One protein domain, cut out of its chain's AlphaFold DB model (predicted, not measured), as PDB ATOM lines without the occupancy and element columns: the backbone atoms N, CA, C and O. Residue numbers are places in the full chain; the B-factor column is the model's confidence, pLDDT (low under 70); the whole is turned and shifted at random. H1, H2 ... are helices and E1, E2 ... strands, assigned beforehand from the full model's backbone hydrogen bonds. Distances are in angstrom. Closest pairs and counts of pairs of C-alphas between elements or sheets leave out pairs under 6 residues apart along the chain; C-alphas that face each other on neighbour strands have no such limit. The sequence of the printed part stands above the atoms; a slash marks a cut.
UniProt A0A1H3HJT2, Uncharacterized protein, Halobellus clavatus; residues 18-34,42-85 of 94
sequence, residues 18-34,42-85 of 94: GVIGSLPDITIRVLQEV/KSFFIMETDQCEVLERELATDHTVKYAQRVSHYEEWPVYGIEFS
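Overview. This is residues 18 to 34 and 42 to 85 of the 94 residues of an uncharacterized protein of Halobellus clavatus (UniProt A0A1H3HJT2). Picture one strongly twisted sheet of four strands with the helix H2 packed over one face, lengthwise along the strands; the short helix H1 packs on H2, off the sheet. The printed part has 61 residues, with two named helices and four named strands in the order H1 E1 E2 H2 E3 E4. The sheet's order is E1, E2, E4, E3, all antiparallel, and the class is mixed, in two layers, a helix on one face of a sheet. The whole is compact, with a radius of gyration of the C-alphas of 10.7 A and spans of 28 by 26 by 15 A.

Arrangement. Start at inner strand E4, residues 77 to 84, which forms a hairpin with edge strand E3, residues 65 to 74; N 81 and O 69 are within hydrogen-bond range at 2.8 A. E3 bends by 62 degrees at residue 71. On E4's other side find E2, residues 43 to 48, antiparallel, with N 45 and O 80 at 2.9 A. Edge strand E1, residues 27 to 31, is antiparallel to E2, with N 29 and O 46 at 3.0 A. H2, residues 52 to 61, is on the sheet at a height of 8.8 A, over E4. E2, H2 and E3 make a split strand-helix-strand unit, two strands running the same way with E4 between them, its crossover right-handed. H1, residues 18 to 22, touches H2, the closest C-alphas being Val 19 and Glu 58, 5.5 A. In H1 and H2 every O i to N i+4 pair is within hydrogen-bond range.

Along the chain. Find C-alpha 18 at (-19.500, 23.344, 10.067), where H1 begins. H2 measures 14.3 A and E3 21.4 A; E4 runs 20.9 A to C-alpha 84 at (-14.359, 12.290, 14.293).

Size, cuts and confidence. Residues 35 to 41 are cut out, leaving 13.0 A between C-alphas 34 and 42. Residues 32 to 34 are under pLDDT 70.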
ATOM      1  N   GLY A  18     -19.558  22.074   9.347       85.31
ATOM      2  CA  GLY A  18     -19.500  23.344  10.067       85.31
ATOM      3  C   GLY A  18     -18.266  24.147   9.669       85.31
ATOM      4  O   GLY A  18     -18.384  25.293   9.245       85.31
ATOM      5  N   VAL A  19     -17.094  23.509   9.702       88.00
ATOM      6  CA  VAL A  19     -15.816  24.141   9.328       88.00
ATOM      7  C   VAL A  19     -15.829  24.663   7.888       88.00
ATOM      8  O   VAL A  19     -15.477  25.818   7.654       88.00
ATOM      9  N   ILE A  20     -16.269  23.848   6.923       88.31
ATOM     10  CA  ILE A  20     -16.335  24.226   5.500       88.31
ATOM     11  C   ILE A  20     -17.350  25.358   5.285       88.31
ATOM     12  O   ILE A  20     -17.126  26.243   4.462       88.31
ATOM     13  N   GLY A  21     -18.462  25.354   6.024       86.62
ATOM     14  CA  GLY A  21     -19.458  26.424   5.964       86.62
ATOM     15  C   GLY A  21     -18.953  27.759   6.520       86.62
ATOM     16  O   GLY A  21     -19.301  28.810   5.982       86.62
ATOM     17  N   SER A  22     -18.130  27.722   7.571       88.56
ATOM     18  CA  SER A  22     -17.578  28.912   8.231       88.56
ATOM     19  C   SER A  22     -16.348  29.497   7.525       88.56
ATOM     20  O   SER A  22     -16.066  30.686   7.681       88.56
ATOM     21  N   LEU A  23     -15.617  28.686   6.755       90.31
ATOM     22  CA  LEU A  23     -14.395  29.075   6.044       90.31
ATOM     23  C   LEU A  23     -14.537  28.764   4.543       90.31
ATOM     24  O   LEU A  23     -14.053  27.732   4.089       90.31
ATOM     25  N   PRO A  24     -15.184  29.632   3.745       85.31
ATOM     26  CA  PRO A  24     -15.481  29.332   2.341       85.31
ATOM     27  C   PRO A  24     -14.233  29.216   1.451       85.31
ATOM     28  O   PRO A  24     -14.285  28.548   0.422       85.31
ATOM     29  N   ASP A  25     -13.123  29.836   1.858       88.69
ATOM     30  CA  ASP A  25     -11.867  29.868   1.102       88.69
ATOM     31  C   ASP A  25     -10.843  28.819   1.583       88.69
ATOM     32  O   ASP A  25      -9.712  28.789   1.097       88.69
ATOM     33  N   ILE A  26     -11.207  27.951   2.540       91.38
ATOM     34  CA  ILE A  26     -10.303  26.893   3.010       91.38
ATOM     35  C   ILE A  26     -10.112  25.818   1.940       91.38
ATOM     36  O   ILE A  26     -11.076  25.293   1.377       91.38
ATOM     37  N   THR A  27      -8.862  25.415   1.713       90.69
ATOM     38  CA  THR A  27      -8.566  24.202   0.943       90.69
ATOM     39  C   THR A  27      -8.216  23.066   1.898       90.69
ATOM     40  O   THR A  27      -7.269  23.150   2.676       90.69
ATOM     41  N   ILE A  28      -8.999  21.985   1.842       88.38
ATOM     42  CA  ILE A  28      -8.812  20.789   2.673       88.38
ATOM     43  C   ILE A  28      -8.316  19.656   1.787       88.38
ATOM     44  O   ILE A  28      -8.998  19.241   0.845       88.38
ATOM     45  N   ARG A  29      -7.143  19.112   2.105       87.75
ATOM     46  CA  ARG A  29      -6.582  17.956   1.400       87.75
ATOM     47  C   ARG A  29      -6.453  16.785   2.351       87.75
ATOM     48  O   ARG A  29      -5.869  16.908   3.422       87.75
ATOM     49  N   VAL A  30      -6.972  15.636   1.937       85.06
ATOM     50  CA  VAL A  30      -6.794  14.388   2.681       85.06
ATOM     51  C   VAL A  30      -5.372  13.891   2.463       85.06
ATOM     52  O   VAL A  30      -4.966  13.651   1.324       85.06
ATOM     53  N   LEU A  31      -4.624  13.708   3.548       80.88
ATOM     54  CA  LEU A  31      -3.406  12.910   3.512       80.88
ATOM     55  C   LEU A  31      -3.842  11.448   3.502       80.88
ATOM     56  O   LEU A  31      -4.264  10.906   4.522       80.88
ATOM     57  N   GLN A  32      -3.790  10.823   2.323       67.38
ATOM     58  CA  GLN A  32      -3.949   9.377   2.217       67.38
ATOM     59  C   GLN A  32      -2.743   8.721   2.880       67.38
ATOM     60  O   GLN A  32      -1.693   8.528   2.268       67.38
ATOM     61  N   GLU A  33      -2.888   8.411   4.159       61.00
ATOM     62  CA  GLU A  33      -1.941   7.562   4.849       61.00
ATOM     63  C   GLU A  33      -1.988   6.163   4.226       61.00
ATOM     64  O   GLU A  33      -3.022   5.495   4.222       61.00
ATOM     65  N   VAL A  34      -0.836   5.675   3.763       49.28
ATOM     66  CA  VAL A  34      -0.572   4.231   3.677       49.28
ATOM     67  C   VAL A  34      -0.214   3.773   5.094       49.28
ATOM     68  O   VAL A  34       0.904   3.337   5.358       49.28
ATOM     69  N   LYS A  42      -8.039   8.152  13.550       79.94
ATOM     70  CA  LYS A  42      -7.718   9.520  13.130       79.94
ATOM     71  C   LYS A  42      -7.507   9.583  11.625       79.94
ATOM     72  O   LYS A  42      -6.779   8.785  11.052       79.94
ATOM     73  N   SER A  43      -8.108  10.586  10.999       84.81
ATOM     74  CA  SER A  43      -7.836  10.960   9.612       84.81
ATOM     75  C   SER A  43      -6.967  12.214   9.582       84.81
ATOM     76  O   SER A  43      -7.199  13.138  10.363       84.81
ATOM     77  N   PHE A  44      -5.982  12.261   8.689       86.06
ATOM     78  CA  PHE A  44      -5.064  13.393   8.577       86.06
ATOM     79  C   PHE A  44      -5.427  14.295   7.403       86.06
ATOM     80  O   PHE A  44      -5.687  13.834   6.289       86.06
ATOM     81  N   PHE A  45      -5.415  15.599   7.658       89.19
ATOM     82  CA  PHE A  45      -5.780  16.617   6.685       89.19
ATOM     83  C   PHE A  45      -4.760  17.747   6.684       89.19
ATOM     84  O   PHE A  45      -4.345  18.213   7.745       89.19
ATOM     85  N   ILE A  46      -4.395  18.204   5.492       91.12
ATOM     86  CA  ILE A  46      -3.710  19.481   5.293       91.12
ATOM     87  C   ILE A  46      -4.801  20.542   5.170       91.12
ATOM     88  O   ILE A  46      -5.724  20.379   4.365       91.12
ATOM     89  N   MET A  47      -4.696  21.594   5.977       91.62
ATOM     90  CA  MET A  47      -5.647  22.703   5.992       91.62
ATOM     91  C   MET A  47      -4.945  23.964   5.498       91.62
ATOM     92  O   MET A  47      -4.160  24.566   6.228       91.62
ATOM     93  N   GLU A  48      -5.204  24.351   4.254       93.38
ATOM     94  CA  GLU A  48      -4.597  25.531   3.640       93.38
ATOM     95  C   GLU A  48      -5.518  26.734   3.897       93.38
ATOM     96  O   GLU A  48      -6.592  26.861   3.300       93.38
ATOM     97  N   THR A  49      -5.147  27.561   4.876       90.56
ATOM     98  CA  THR A  49      -5.866  28.786   5.247       90.56
ATOM     99  C   THR A  49      -4.979  29.724   6.061       90.56
ATOM    100  O   THR A  49      -4.268  29.300   6.974       90.56
ATOM    101  N   ASP A  50      -5.093  31.023   5.790       89.62
ATOM    102  CA  ASP A  50      -4.453  32.069   6.595       89.62
ATOM    103  C   ASP A  50      -5.198  32.325   7.921       89.62
ATOM    104  O   ASP A  50      -4.692  32.996   8.819       89.62
ATOM    105  N   GLN A  51      -6.404  31.768   8.085       90.94
ATOM    106  CA  GLN A  51      -7.277  31.980   9.244       90.94
ATOM    107  C   GLN A  51      -7.159  30.841  10.269       90.94
ATOM    108  O   GLN A  51      -8.164  30.316  10.752       90.94
ATOM    109  N   CYS A  52      -5.928  30.456  10.622       88.12
ATOM    110  CA  CYS A  52      -5.652  29.318  11.512       88.12
ATOM    111  C   CYS A  52      -6.401  29.393  12.857       88.12
ATOM    112  O   CYS A  52      -6.958  28.396  13.303       88.12
ATOM    113  N   GLU A  53      -6.474  30.569  13.485       90.50
ATOM    114  CA  GLU A  53      -7.187  30.737  14.763       90.50
ATOM    115  C   GLU A  53      -8.698  30.489  14.630       90.50
ATOM    116  O   GLU A  53      -9.323  29.899  15.512       90.50
ATOM    117  N   VAL A  54      -9.291  30.917  13.510       91.75
ATOM    118  CA  VAL A  54     -10.708  30.670  13.221       91.75
ATOM    119  C   VAL A  54     -10.915  29.184  12.964       91.75
ATOM    120  O   VAL A  54     -11.796  28.594  13.574       91.75
ATOM    121  N   LEU A  55     -10.065  28.557  12.147       92.31
ATOM    122  CA  LEU A  55     -10.102  27.117  11.889       92.31
ATOM    123  C   LEU A  55     -10.068  26.293  13.180       92.31
ATOM    124  O   LEU A  55     -10.896  25.403  13.354       92.31
ATOM    125  N   GLU A  56      -9.142  26.586  14.092       92.00
ATOM    126  CA  GLU A  56      -9.025  25.851  15.357       92.00
ATOM    127  C   GLU A  56     -10.263  26.024  16.239       92.00
ATOM    128  O   GLU A  56     -10.720  25.059  16.858       92.00
ATOM    129  N   ARG A  57     -10.855  27.223  16.246       92.56
ATOM    130  CA  ARG A  57     -12.123  27.469  16.936       92.56
ATOM    131  C   ARG A  57     -13.266  26.671  16.312       92.56
ATOM    132  O   ARG A  57     -13.989  26.004  17.044       92.56
ATOM    133  N   GLU A  58     -13.417  26.721  14.990       92.69
ATOM    134  CA  GLU A  58     -14.500  26.024  14.292       92.69
ATOM    135  C   GLU A  58     -14.371  24.502  14.459       92.69
ATOM    136  O   GLU A  58     -15.360  23.842  14.766       92.69
ATOM    137  N   LEU A  59     -13.151  23.948  14.378       91.44
ATOM    138  CA  LEU A  59     -12.868  22.533  14.659       91.44
ATOM    139  C   LEU A  59     -13.246  22.127  16.088       91.44
ATOM    140  O   LEU A  59     -13.725  21.016  16.296       91.44
ATOM    141  N   ALA A  60     -13.027  23.005  17.070       89.88
ATOM    142  CA  ALA A  60     -13.392  22.745  18.461       89.88
ATOM    143  C   ALA A  60     -14.911  22.805  18.703       89.88
ATOM    144  O   ALA A  60     -15.402  22.211  19.664       89.88
ATOM    145  N   THR A  61     -15.652  23.529  17.859       90.38
ATOM    146  CA  THR A  61     -17.111  23.684  17.966       90.38
ATOM    147  C   THR A  61     -17.910  22.749  17.057       90.38
ATOM    148  O   THR A  61     -19.102  22.559  17.296       90.38
ATOM    149  N   ASP A  62     -17.290  22.172  16.025       87.38
ATOM    150  CA  ASP A  62     -17.945  21.281  15.065       87.38
ATOM    151  C   ASP A  62     -18.312  19.946  15.733       87.38
ATOM    152  O   ASP A  62     -17.457  19.176  16.169       87.38
ATOM    153  N   HIS A  63     -19.608  19.637  15.797       86.38
ATOM    154  CA  HIS A  63     -20.131  18.434  16.455       86.38
ATOM    155  C   HIS A  63     -19.793  17.129  15.714       86.38
ATOM    156  O   HIS A  63     -19.930  16.028  16.266       86.38
ATOM    157  N   THR A  64     -19.354  17.226  14.458       87.75
ATOM    158  CA  THR A  64     -18.850  16.086  13.686       87.75
ATOM    159  C   THR A  64     -17.414  15.733  14.066       87.75
ATOM    160  O   THR A  64     -16.977  14.613  13.795       87.75
ATOM    161  N   VAL A  65     -16.697  16.628  14.752       88.81
ATOM    162  CA  VAL A  65     -15.333  16.433  15.252       88.81
ATOM    163  C   VAL A  65     -15.385  16.006  16.718       88.81
ATOM    164  O   VAL A  65     -16.033  16.624  17.554       88.81
ATOM    165  N   LYS A  66     -14.708  14.904  17.049       88.69
ATOM    166  CA  LYS A  66     -14.544  14.457  18.441       88.69
ATOM    167  C   LYS A  66     -13.274  15.040  19.053       88.69
ATOM    168  O   LYS A  66     -13.271  15.421  20.220       88.69
ATOM    169  N   TYR A  67     -12.197  15.071  18.276       87.81
ATOM    170  CA  TYR A  67     -10.910  15.606  18.688       87.81
ATOM    171  C   TYR A  67     -10.120  16.053  17.460       87.81
ATOM    172  O   TYR A  67      -9.950  15.277  16.523       87.81
ATOM    173  N   ALA A  68      -9.603  17.276  17.469       90.19
ATOM    174  CA  ALA A  68      -8.697  17.772  16.444       90.19
ATOM    175  C   ALA A  68      -7.388  18.208  17.096       90.19
ATOM    176  O   ALA A  68      -7.384  18.900  18.114       90.19
ATOM    177  N   GLN A  69      -6.272  17.802  16.500       90.06
ATOM    178  CA  GLN A  69      -4.947  18.175  16.973       90.06
ATOM    179  C   GLN A  69      -4.041  18.478  15.792       90.06
ATOM    180  O   GLN A  69      -3.939  17.683  14.858       90.06
ATOM    181  N   ARG A  70      -3.332  19.603  15.866       90.00
ATOM    182  CA  ARG A  70      -2.224  19.887  14.959       90.00
ATOM    183  C   ARG A  70      -1.065  18.952  15.289       90.00
ATOM    184  O   ARG A  70      -0.565  18.961  16.413       90.00
ATOM    185  N   VAL A  71      -0.667  18.128  14.329       88.06
ATOM    186  CA  VAL A  71       0.360  17.089  14.529       88.06
ATOM    187  C   VAL A  71       1.680  17.433  13.853       88.06
ATOM    188  O   VAL A  71       2.732  16.994  14.309       88.06
ATOM    189  N   SER A  72       1.631  18.214  12.777       85.44
ATOM    190  CA  SER A  72       2.797  18.596  11.986       85.44
ATOM    191  C   SER A  72       2.430  19.712  11.001       85.44
ATOM    192  O   SER A  72       1.386  20.367  11.124       85.44
ATOM    193  N   HIS A  73       3.296  19.909  10.012       83.69
ATOM    194  CA  HIS A  73       3.094  20.781   8.869       83.69
ATOM    195  C   HIS A  73       3.492  20.034   7.599       83.69
ATOM    196  O   HIS A  73       4.380  19.177   7.628       83.69
ATOM    197  N   TYR A  74       2.836  20.369   6.494       81.75
ATOM    198  CA  TYR A  74       3.217  19.968   5.148       81.75
ATOM    199  C   TYR A  74       3.466  21.249   4.356       81.75
ATOM    200  O   TYR A  74       2.541  22.035   4.161       81.75
ATOM    201  N   GLU A  75       4.719  21.466   3.954       85.44
ATOM    202  CA  GLU A  75       5.186  22.768   3.458       85.44
ATOM    203  C   GLU A  75       4.912  23.865   4.506       85.44
ATOM    204  O   GLU A  75       5.331  23.728   5.658       85.44
ATOM    205  N   GLU A  76       4.215  24.937   4.141       87.19
ATOM    206  CA  GLU A  76       3.796  26.006   5.056       87.19
ATOM    207  C   GLU A  76       2.479  25.718   5.796       87.19
ATOM    208  O   GLU A  76       2.165  26.386   6.786       87.19
ATOM    209  N   TRP A  77       1.725  24.699   5.377       90.25
ATOM    210  CA  TRP A  77       0.360  24.477   5.845       90.25
ATOM    211  C   TRP A  77       0.281  23.511   7.034       90.25
ATOM    212  O   TRP A  77       0.985  22.495   7.078       90.25
ATOM    213  N   PRO A  78      -0.582  23.789   8.028       89.50
ATOM    214  CA  PRO A  78      -0.775  22.904   9.167       89.50
ATOM    215  C   PRO A  78      -1.415  21.569   8.769       89.50
ATOM    216  O   PRO A  78      -2.366  21.513   7.986       89.50
ATOM    217  N   VAL A  79      -0.934  20.497   9.397       90.69
ATOM    218  CA  VAL A  79      -1.552  19.171   9.331       90.69
ATOM    219  C   VAL A  79      -2.302  18.899  10.625       90.69
ATOM    220  O   VAL A  79      -1.729  18.955  11.720       90.69
ATOM    221  N   TYR A  80      -3.575  18.545  10.488       90.50
ATOM    222  CA  TYR A  80      -4.444  18.163  11.592       90.50
ATOM    223  C   TYR A  80      -4.763  16.672  11.534       90.50
ATOM    224  O   TYR A  80      -5.213  16.159  10.511       90.50
ATOM    225  N   GLY A  81      -4.559  15.987  12.658       90.00
ATOM    226  CA  GLY A  81      -5.152  14.683  12.922       90.00
ATOM    227  C   GLY A  81      -6.529  14.885  13.543       90.00
ATOM    228  O   GLY A  81      -6.638  15.478  14.619       90.00
ATOM    229  N   ILE A  82      -7.569  14.414  12.860       89.44
ATOM    230  CA  ILE A  82      -8.963  14.595  13.258       89.44
ATOM    231  C   ILE A  82      -9.577  13.234  13.579       89.44
ATOM    232  O   ILE A  82      -9.715  12.365  12.716       89.44
ATOM    233  N   GLU A  83      -9.955  13.073  14.843       88.94
ATOM    234  CA  GLU A  83     -10.897  12.070  15.316       88.94
ATOM    235  C   GLU A  83     -12.290  12.694  15.389       88.94
ATOM    236  O   GLU A  83     -12.503  13.886  15.603       88.94
ATOM    237  N   PHE A  84     -13.291  11.874  15.166       85.88
ATOM    238  CA  PHE A  84     -14.359  12.290  14.293       85.88
ATOM    239  C   PHE A  84     -15.566  11.523  14.846       85.88
ATOM    240  O   PHE A  84     -15.481  10.313  15.081       85.88
ATOM    241  N   SER A  85     -16.658  12.212  15.174       83.38
ATOM    242  CA  SER A  85     -17.719  11.632  16.000       83.38
ATOM    243  C   SER A  85     -18.425  10.472  15.267       83.38
ATOM    244  O   SER A  85     -18.540  10.491  14.036       83.38
TER     245      SER A  85